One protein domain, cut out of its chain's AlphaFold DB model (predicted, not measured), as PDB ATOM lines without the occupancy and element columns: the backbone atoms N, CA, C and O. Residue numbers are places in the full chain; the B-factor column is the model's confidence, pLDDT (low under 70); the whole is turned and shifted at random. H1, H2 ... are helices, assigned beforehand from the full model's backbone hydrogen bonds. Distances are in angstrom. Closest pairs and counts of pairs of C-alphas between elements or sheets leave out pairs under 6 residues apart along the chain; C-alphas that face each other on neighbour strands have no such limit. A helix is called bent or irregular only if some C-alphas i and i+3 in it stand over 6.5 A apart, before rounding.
ATOM      1  N   VAL A  89      61.224 -23.670   3.375       35.66
ATOM      2  CA  VAL A  89      60.790 -24.929   4.009       35.66
ATOM      3  C   VAL A  89      59.275 -25.129   3.892       35.66
ATOM      4  O   VAL A  89      58.823 -26.247   3.644       35.66
ATOM      5  N   GLN A  90      58.472 -24.061   3.997       31.86
ATOM      6  CA  GLN A  90      57.023 -24.157   3.789       31.86
ATOM      7  C   GLN A  90      56.655 -24.476   2.331       31.86
ATOM      8  O   GLN A  90      55.781 -25.312   2.095       31.86
ATOM      9  N   ARG A  91      57.353 -23.885   1.349       32.28
ATOM     10  CA  ARG A  91      57.142 -24.175  -0.082       32.28
ATOM     11  C   ARG A  91      57.528 -25.613  -0.449       32.28
ATOM     12  O   ARG A  91      56.777 -26.271  -1.163       32.28
ATOM     13  N   LEU A  92      58.629 -26.132   0.100       29.78
ATOM     14  CA  LEU A  92      59.051 -27.530  -0.072       29.78
ATOM     15  C   LEU A  92      58.065 -28.528   0.566       29.78
ATOM     16  O   LEU A  92      57.708 -29.527  -0.059       29.78
ATOM     17  N   ARG A  93      57.543 -28.235   1.767       26.58
ATOM     18  CA  ARG A  93      56.500 -29.058   2.415       26.58
ATOM     19  C   ARG A  93      55.179 -29.054   1.635       26.58
ATOM     20  O   ARG A  93      54.561 -30.106   1.478       26.58
ATOM     21  N   ALA A  94      54.764 -27.900   1.107       32.12
ATOM     22  CA  ALA A  94      53.556 -27.780   0.288       32.12
ATOM     23  C   ALA A  94      53.675 -28.523  -1.056       32.12
ATOM     24  O   ALA A  94      52.699 -29.120  -1.515       32.12
ATOM     25  N   ALA A  95      54.865 -28.527  -1.664       28.30
ATOM     26  CA  ALA A  95      55.143 -29.303  -2.865       28.30
ATOM     27  C   ALA A  95      55.069 -30.812  -2.579       28.30
ATOM     28  O   ALA A  95      54.325 -31.514  -3.260       28.30
ATOM     29  N   CYS A  96      55.740 -31.319  -1.541       33.50
ATOM     30  CA  CYS A  96      55.705 -32.745  -1.181       33.50
ATOM     31  C   CYS A  96      54.271 -33.251  -0.892       33.50
ATOM     32  O   CYS A  96      53.844 -34.276  -1.426       33.50
ATOM     33  N   GLY A  97      53.455 -32.463  -0.179       35.09
ATOM     34  CA  GLY A  97      52.038 -32.784   0.053       35.09
ATOM     35  C   GLY A  97      51.155 -32.786  -1.207       35.09
ATOM     36  O   GLY A  97      50.082 -33.392  -1.204       35.09
ATOM     37  N   ARG A  98      51.580 -32.127  -2.296       49.66
ATOM     38  CA  ARG A  98      50.902 -32.156  -3.604       49.66
ATOM     39  C   ARG A  98      51.283 -33.408  -4.400       49.66
ATOM     40  O   ARG A  98      50.374 -34.059  -4.908       49.66
ATOM     41  N   HIS A  99      52.568 -33.783  -4.410       55.41
ATOM     42  CA  HIS A  99      53.067 -35.006  -5.058       55.41
ATOM     43  C   HIS A  99      52.399 -36.263  -4.486       55.41
ATOM     44  O   HIS A  99      51.947 -37.115  -5.251       55.41
ATOM     45  N   GLY A 100      52.225 -36.330  -3.159       59.28
ATOM     46  CA  GLY A 100      51.519 -37.442  -2.514       59.28
ATOM     47  C   GLY A 100      50.055 -37.588  -2.954       59.28
ATOM     48  O   GLY A 100      49.561 -38.700  -3.100       59.28
ATOM     49  N   ARG A 101      49.354 -36.484  -3.249       69.94
ATOM     50  CA  ARG A 101      47.948 -36.531  -3.704       69.94
ATOM     51  C   ARG A 101      47.806 -36.906  -5.173       69.94
ATOM     52  O   ARG A 101      46.867 -37.611  -5.525       69.94
ATOM     53  N   SER A 102      48.710 -36.440  -6.030       69.38
ATOM     54  CA  SER A 102      48.771 -36.900  -7.421       69.38
ATOM     55  C   SER A 102      49.102 -38.388  -7.492       69.38
ATOM     56  O   SER A 102      48.488 -39.105  -8.276       69.38
ATOM     57  N   HIS A 103      49.989 -38.865  -6.618       77.19
ATOM     58  CA  HIS A 103      50.296 -40.285  -6.505       77.19
ATOM     59  C   HIS A 103      49.058 -41.090  -6.076       77.19
ATOM     60  O   HIS A 103      48.644 -42.002  -6.787       77.19
ATOM     61  N   GLN A 104      48.365 -40.656  -5.022       81.44
ATOM     62  CA  GLN A 104      47.108 -41.271  -4.585       81.44
ATOM     63  C   GLN A 104      46.021 -41.271  -5.679       81.44
ATOM     64  O   GLN A 104      45.230 -42.210  -5.794       81.44
ATOM     65  N   TYR A 105      45.949 -40.224  -6.507       83.44
ATOM     66  CA  TYR A 105      45.007 -40.176  -7.627       83.44
ATOM     67  C   TYR A 105      45.330 -41.228  -8.695       83.44
ATOM     68  O   TYR A 105      44.420 -41.892  -9.194       83.44
ATOM     69  N   LEU A 106      46.613 -41.431  -9.004       84.88
ATOM     70  CA  LEU A 106      47.046 -42.503  -9.900       84.88
ATOM     71  C   LEU A 106      46.698 -43.879  -9.315       84.88
ATOM     72  O   LEU A 106      46.076 -44.686 -10.003       84.88
ATOM     73  N   GLU A 107      46.991 -44.117  -8.038       84.25
ATOM     74  CA  GLU A 107      46.687 -45.382  -7.350       84.25
ATOM     75  C   GLU A 107      45.193 -45.727  -7.346       84.25
ATOM     76  O   GLU A 107      44.813 -46.881  -7.526       84.25
ATOM     77  N   THR A 108      44.332 -44.728  -7.158       87.12
ATOM     78  CA  THR A 108      42.882 -44.937  -7.025       87.12
ATOM     79  C   THR A 108      42.132 -44.905  -8.352       87.12
ATOM     80  O   THR A 108      41.101 -45.558  -8.475       87.12
ATOM     81  N   SER A 109      42.605 -44.143  -9.342       86.12
ATOM     82  CA  SER A 109      41.862 -43.901 -10.591       86.12
ATOM     83  C   SER A 109      42.515 -44.507 -11.829       86.12
ATOM     84  O   SER A 109      41.801 -44.888 -12.757       86.12
ATOM     85  N   PHE A 110      43.847 -44.578 -11.878       88.00
ATOM     86  CA  PHE A 110      44.575 -45.109 -13.031       88.00
ATOM     87  C   PHE A 110      44.922 -46.592 -12.862       88.00
ATOM     88  O   PHE A 110      44.702 -47.375 -13.784       88.00
ATOM     89  N   MET A 111      45.436 -46.983 -11.693       87.94
ATOM     90  CA  MET A 111      45.968 -48.329 -11.447       87.94
ATOM     91  C   MET A 111      44.933 -49.468 -11.359       87.94
ATOM     92  O   MET A 111      45.269 -50.579 -11.783       87.94
ATOM     93  N   PRO A 112      43.704 -49.287 -10.829       91.19
ATOM     94  CA  PRO A 112      42.806 -50.420 -10.609       91.19
ATOM     95  C   PRO A 112      42.410 -51.140 -11.905       91.19
ATOM     96  O   PRO A 112      42.005 -50.518 -12.885       91.19
ATOM     97  N   GLY A 113      42.513 -52.472 -11.901       85.44
ATOM     98  CA  GLY A 113      42.088 -53.335 -13.011       85.44
ATOM     99  C   GLY A 113      43.029 -53.371 -14.222       85.44
ATOM    100  O   GLY A 113      42.778 -54.141 -15.150       85.44
ATOM    101  N   ARG A 114      44.120 -52.595 -14.224       88.25
ATOM    102  CA  ARG A 114      45.120 -52.611 -15.300       88.25
ATOM    103  C   ARG A 114      46.214 -53.645 -15.048       88.25
ATOM    104  O   ARG A 114      46.541 -53.970 -13.907       88.25
ATOM    105  N   LYS A 115      46.790 -54.156 -16.136       87.69
ATOM    106  CA  LYS A 115      47.981 -55.010 -16.130       87.69
ATOM    107  C   LYS A 115      49.047 -54.346 -16.990       87.69
ATOM    108  O   LYS A 115      48.728 -53.801 -18.046       87.69
ATOM    109  N   PHE A 116      50.291 -54.432 -16.541       86.88
ATOM    110  CA  PHE A 116      51.446 -53.892 -17.246       86.88
ATOM    111  C   PHE A 116      52.323 -55.053 -17.696       86.88
ATOM    112  O   PHE A 116      52.621 -55.949 -16.906       86.88
ATOM    113  N   ARG A 117      52.686 -55.061 -18.976       83.00
ATOM    114  CA  ARG A 117      53.548 -56.089 -19.576       83.00
ATOM    115  C   ARG A 117      55.024 -55.739 -19.442       83.00
ATOM    116  O   ARG A 117      55.859 -56.632 -19.364       83.00
ATOM    117  N   SER A 118      55.334 -54.447 -19.413       78.38
ATOM    118  CA  SER A 118      56.684 -53.912 -19.268       78.38
ATOM    119  C   SER A 118      56.647 -52.511 -18.638       78.38
ATOM    120  O   SER A 118      55.588 -51.875 -18.600       78.38
ATOM    121  N   PRO A 119      57.789 -51.992 -18.159       77.44
ATOM    122  CA  PRO A 119      57.893 -50.597 -17.730       77.44
ATOM    123  C   PRO A 119      57.534 -49.589 -18.835       77.44
ATOM    124  O   PRO A 119      56.940 -48.553 -18.557       77.44
ATOM    125  N   ASP A 120      57.837 -49.899 -20.095       78.00
ATOM    126  CA  ASP A 120      57.511 -49.015 -21.221       78.00
ATOM    127  C   ASP A 120      56.009 -49.034 -21.547       78.00
ATOM    128  O   ASP A 120      55.421 -47.991 -21.840       78.00
ATOM    129  N   ASP A 121      55.354 -50.190 -21.394       83.75
ATOM    130  CA  ASP A 121      53.890 -50.309 -21.437       83.75
ATOM    131  C   ASP A 121      53.246 -49.486 -20.307       83.75
ATOM    132  O   ASP A 121      52.307 -48.724 -20.541       83.75
ATOM    133  N   PHE A 122      53.824 -49.521 -19.098       84.94
ATOM    134  CA  PHE A 122      53.406 -48.634 -18.010       84.94
ATOM    135  C   PHE A 122      53.576 -47.151 -18.349       84.94
ATOM    136  O   PHE A 122      52.736 -46.368 -17.936       84.94
ATOM    137  N   ASN A 123      54.609 -46.735 -19.083       85.62
ATOM    138  CA  ASN A 123      54.780 -45.325 -19.464       85.62
ATOM    139  C   ASN A 123      53.850 -44.897 -20.609       85.62
ATOM    140  O   ASN A 123      53.503 -43.723 -20.721       85.62
ATOM    141  N   THR A 124      53.419 -45.845 -21.440       88.81
ATOM    142  CA  THR A 124      52.544 -45.582 -22.588       88.81
ATOM    143  C   THR A 124      51.080 -45.459 -22.158       88.81
ATOM    144  O   THR A 124      50.397 -44.512 -22.538       88.81
ATOM    145  N   GLN A 125      50.596 -46.350 -21.288       88.94
ATOM    146  CA  GLN A 125      49.188 -46.365 -20.861       88.94
ATOM    147  C   GLN A 125      48.669 -45.065 -20.188       88.94
ATOM    148  O   GLN A 125      47.498 -44.723 -20.391       88.94
ATOM    149  N   PRO A 126      49.457 -44.325 -19.379       88.69
ATOM    150  CA  PRO A 126      49.084 -43.022 -18.848       88.69
ATOM    151  C   PRO A 126      48.950 -41.965 -19.936       88.69
ATOM    152  O   PRO A 126      48.083 -41.106 -19.809       88.69
ATOM    153  N   ALA A 127      49.763 -42.018 -20.997       88.06
ATOM    154  CA  ALA A 127      49.712 -41.034 -22.076       88.06
ATOM    155  C   ALA A 127      48.334 -41.025 -22.758       88.06
ATOM    156  O   ALA A 127      47.783 -39.955 -23.006       88.06
ATOM    157  N   ASP A 128      47.733 -42.203 -22.942       88.69
ATOM    158  CA  ASP A 128      46.386 -42.340 -23.508       88.69
ATOM    159  C   ASP A 128      45.278 -41.994 -22.501       88.69
ATOM    160  O   ASP A 128      44.207 -41.497 -22.855       88.69
ATOM    161  N   TRP A 129      45.513 -42.256 -21.214       91.69
ATOM    162  CA  TRP A 129      44.513 -42.049 -20.166       91.69
ATOM    163  C   TRP A 129      44.422 -40.595 -19.683       91.69
ATOM    164  O   TRP A 129      43.326 -40.114 -19.382       91.69
ATOM    165  N   LEU A 130      45.544 -39.879 -19.607       90.88
ATOM    166  CA  LEU A 130      45.611 -38.521 -19.063       90.88
ATOM    167  C   LEU A 130      44.719 -37.510 -19.798       90.88
ATOM    168  O   LEU A 130      44.071 -36.729 -19.105       90.88
ATOM    169  N   PRO A 131      44.581 -37.516 -21.139       91.56
ATOM    170  CA  PRO A 131      43.616 -36.656 -21.827       91.56
ATOM    171  C   PRO A 131      42.171 -36.876 -21.351       91.56
ATOM    172  O   PRO A 131      41.409 -35.921 -21.199       91.56
ATOM    173  N   ILE A 132      41.797 -38.125 -21.052       90.25
ATOM    174  CA  ILE A 132      40.467 -38.487 -20.540       90.25
ATOM    175  C   ILE A 132      40.315 -38.077 -19.073       90.25
ATOM    176  O   ILE A 132      39.247 -37.640 -18.655       90.25
ATOM    177  N   ALA A 133      41.360 -38.224 -18.261       89.69
ATOM    178  CA  ALA A 133      41.332 -37.792 -16.868       89.69
ATOM    179  C   ALA A 133      41.259 -36.257 -16.754       89.69
ATOM    180  O   ALA A 133      40.421 -35.725 -16.025       89.69
ATOM    181  N   ASN A 134      42.074 -35.548 -17.538       90.38
ATOM    182  CA  ASN A 134      42.186 -34.087 -17.538       90.38
ATOM    183  C   ASN A 134      40.984 -33.382 -18.181       90.38
ATOM    184  O   ASN A 134      40.806 -32.178 -17.996       90.38
ATOM    185  N   SER A 135      40.143 -34.118 -18.911       91.44
ATOM    186  CA  SER A 135      38.886 -33.619 -19.470       91.44
ATOM    187  C   SER A 135      37.713 -33.684 -18.487       91.44
ATOM    188  O   SER A 135      36.644 -33.157 -18.795       91.44
ATOM    189  N   ARG A 136      37.875 -34.285 -17.302       89.19
ATOM    190  CA  ARG A 136      36.817 -34.358 -16.282       89.19
ATOM    191  C   ARG A 136      36.738 -33.068 -15.477       89.19
ATOM    192  O   ARG A 136      37.750 -32.453 -15.156       89.19
ATOM    193  N   VAL A 137      35.522 -32.692 -15.091       89.12
ATOM    194  CA  VAL A 137      35.301 -31.561 -14.184       89.12
ATOM    195  C   VAL A 137      35.755 -31.952 -12.780       89.12
ATOM    196  O   VAL A 137      35.222 -32.879 -12.167       89.12
ATOM    197  N   VAL A 138      36.737 -31.229 -12.248       88.00
ATOM    198  CA  VAL A 138      37.236 -31.426 -10.888       88.00
ATOM    199  C   VAL A 138      36.490 -30.484  -9.954       88.00
ATOM    200  O   VAL A 138      36.686 -29.271 -10.004       88.00
ATOM    201  N   ARG A 139      35.684 -31.038  -9.039       85.38
ATOM    202  CA  ARG A 139      34.861 -30.273  -8.077       85.38
ATOM    203  C   ARG A 139      35.635 -29.179  -7.335       85.38
ATOM    204  O   ARG A 139      35.086 -28.119  -7.089       85.38
ATOM    205  N   ARG A 140      36.890 -29.435  -6.949       82.94
ATOM    206  CA  ARG A 140      37.709 -28.461  -6.204       82.94
ATOM    207  C   ARG A 140      38.104 -27.245  -7.046       82.94
ATOM    208  O   ARG A 140      38.221 -26.159  -6.497       82.94
ATOM    209  N   ILE A 141      38.357 -27.457  -8.334       83.44
ATOM    210  CA  ILE A 141      38.799 -26.417  -9.273       83.44
ATOM    211  C   ILE A 141      37.578 -25.795  -9.981       83.44
ATOM    212  O   ILE A 141      37.689 -24.746 -10.600       83.44
ATOM    213  N   CYS A 142      36.400 -26.421  -9.860       85.94
ATOM    214  CA  CYS A 142      35.162 -26.035 -10.543       85.94
ATOM    215  C   CYS A 142      35.331 -25.933 -12.068       85.94
ATOM    216  O   CYS A 142      34.684 -25.124 -12.721       85.94
ATOM    217  N   GLY A 143      36.202 -26.768 -12.639       89.06
ATOM    218  CA  GLY A 143      36.539 -26.739 -14.056       89.06
ATOM    219  C   GLY A 143      37.293 -27.989 -14.493       89.06
ATOM    220  O   GLY A 143      37.593 -28.871 -13.678       89.06
ATOM    221  N   ARG A 144      37.573 -28.074 -15.792       90.06
ATOM    222  CA  ARG A 144      38.352 -29.161 -16.391       90.06
ATOM    223  C   ARG A 144      39.825 -28.746 -16.413       90.06
ATOM    224  O   ARG A 144      40.122 -27.686 -16.962       90.06
ATOM    225  N   PRO A 145      40.752 -29.541 -15.851       90.50
ATOM    226  CA  PRO A 145      42.177 -29.207 -15.851       90.50
ATOM    227  C   PRO A 145      42.735 -28.855 -17.237       90.50
ATOM    228  O   PRO A 145      43.536 -27.931 -17.356       90.50
ATOM    229  N   ILE A 146      42.271 -29.541 -18.285       91.94
ATOM    230  CA  ILE A 146      42.711 -29.298 -19.666       91.94
ATOM    231  C   ILE A 146      42.368 -27.892 -20.183       91.94
ATOM    232  O   ILE A 146      43.132 -27.334 -20.961       91.94
ATOM    233  N   ASP A 147      41.266 -27.298 -19.720       91.00
ATOM    234  CA  ASP A 147      40.837 -25.965 -20.158       91.00
ATOM    235  C   ASP A 147      41.610 -24.860 -19.406       91.00
ATOM    236  O   ASP A 147      41.781 -23.752 -19.905       91.00
ATOM    237  N   LEU A 148      42.124 -25.178 -18.213       88.94
ATOM    238  CA  LEU A 148      42.788 -24.227 -17.315       88.94
ATOM    239  C   LEU A 148      44.308 -24.186 -17.486       88.94
ATOM    240  O   LEU A 148      44.929 -23.173 -17.172       88.94
ATOM    241  N   VAL A 149      44.919 -25.251 -18.016       89.62
ATOM    242  CA  VAL A 149      46.382 -25.339 -18.165       89.62
ATOM    243  C   VAL A 149      46.958 -24.214 -19.024       89.62
ATOM    244  O   VAL A 149      48.055 -23.736 -18.749       89.62
ATOM    245  N   SER A 150      46.226 -23.767 -20.047       89.25
ATOM    246  CA  SER A 150      46.659 -22.685 -20.938       89.25
ATOM    247  C   SER A 150      46.707 -21.343 -20.202       89.25
ATOM    248  O   SER A 150      47.694 -20.618 -20.320       89.25
ATOM    249  N   ILE A 151      45.686 -21.062 -19.385       90.88
ATOM    250  CA  ILE A 151      45.580 -19.867 -18.539       90.88
ATOM    251  C   ILE A 151      46.714 -19.858 -17.515       90.88
ATOM    252  O   ILE A 151      47.426 -18.863 -17.386       90.88
ATOM    253  N   ASP A 152      46.926 -20.988 -16.836       88.31
ATOM    254  CA  ASP A 152      48.003 -21.134 -15.862       88.31
ATOM    255  C   ASP A 152      49.376 -20.970 -16.524       88.31
ATOM    256  O   ASP A 152      50.214 -20.241 -16.003       88.31
ATOM    257  N   THR A 153      49.605 -21.594 -17.686       88.56
ATOM    258  CA  THR A 153      50.894 -21.524 -18.404       88.56
ATOM    259  C   THR A 153      51.196 -20.105 -18.881       88.56
ATOM    260  O   THR A 153      52.336 -19.663 -18.767       88.56
ATOM    261  N   ALA A 154      50.187 -19.367 -19.353       90.38
ATOM    262  CA  ALA A 154      50.334 -17.969 -19.761       90.38
ATOM    263  C   ALA A 154      50.678 -17.032 -18.588       90.38
ATOM    264  O   ALA A 154      51.292 -15.988 -18.797       90.38
ATOM    265  N   ALA A 155      50.309 -17.405 -17.360       91.50
ATOM    266  CA  ALA A 155      50.647 -16.667 -16.147       91.50
ATOM    267  C   ALA A 155      52.020 -17.050 -15.550       91.50
ATOM    268  O   ALA A 155      52.467 -16.404 -14.599       91.50
ATOM    269  N   MET A 156      52.697 -18.090 -16.060       92.12
ATOM    270  CA  MET A 156      54.013 -18.503 -15.554       92.12
ATOM    271  C   MET A 156      55.132 -17.601 -16.079       92.12
ATOM    272  O   MET A 156      55.081 -17.069 -17.186       92.12
TER     273      MET A 156
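Overview. This is residues 89 to 156 of the 285 residues of an uncharacterized protein of Rhodococcus sp. OK551 (UniProt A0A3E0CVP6). A long helix, H1, sticks out as a free arm from an open, loosely joined chain of three helices: its last end comes near the middle of a second helix, H2, at about a right angle, and H2 in turn meets a third helix, H3, at a corner where the end of H2 comes near the start of H3. A loop joins each helix to the next, and H1 and H3 stay apart. The printed part has 68 residues with three named helices, in the order H1, H2, H3, and no named strand; the class is all helix. The whole is loose, with a radius of gyration of the C-alphas of 14.4 A, and the C-alphas span 39 by 30 by 22 A.

Along the chain. Find C-alpha 89 at (60.790, -24.929, 4.009); from there H1, residues 89 to 110, runs 31.0 A to C-alpha 110 at (44.575, -45.109, -13.031). H1 is neither bent nor irregular, but only just: C-alphas 107 and 110 are 6.1 A apart. Go on to residues 119 to 134 for H2, 22.8 A long, which has a kink of 33 degrees near residue 128 and is only just irregular, with C-alphas 128 and 131 6.54 A apart. H3 is residues 145 to 154 and ends with C-alpha 154 at (50.334, -17.969, -19.761); it too is only just irregular, with C-alphas 147 and 150 6.7 A apart.

Arrangement. Look first at the last residue of H1: the C-alphas of Phe 110 and Pro 126, the closest of H1 and H2, are 7.7 A apart. These two helices are close but not clearly touching, and their lines are about perpendicular at 84 degrees. Go on to the last residues of H2: H2 and H3 only just touch, with 3 pairs of C-alphas within 8 A, and H2 does so with residues 131 to 134 alone. Their closest C-alphas, those of Asn 134 and Pro 145, are 5.2 A apart, and their lines are about perpendicular at 90 degrees. H1 and H3 are apart. In the backbones, the O i to N i+4 pairs within hydrogen-bond range are 17 of 18 in H1, 7 of 12 in H2 and 4 of 6 in H3.

Size, cuts and confidence. The two C-alphas farthest apart are those of Val 89 and Arg 117, at 39.7 A. Residues 89 to 105, which belong to H1, stand free, and so do residues 150 to 156, of which 150 to 154 belong to H3. The printed part has no cut, and both links, of 8 and 10 residues, are short. Read the B-factor column for the model's confidence: residues 89 to 102 are under 70, and the mean pLDDT of the printed part is 78.0.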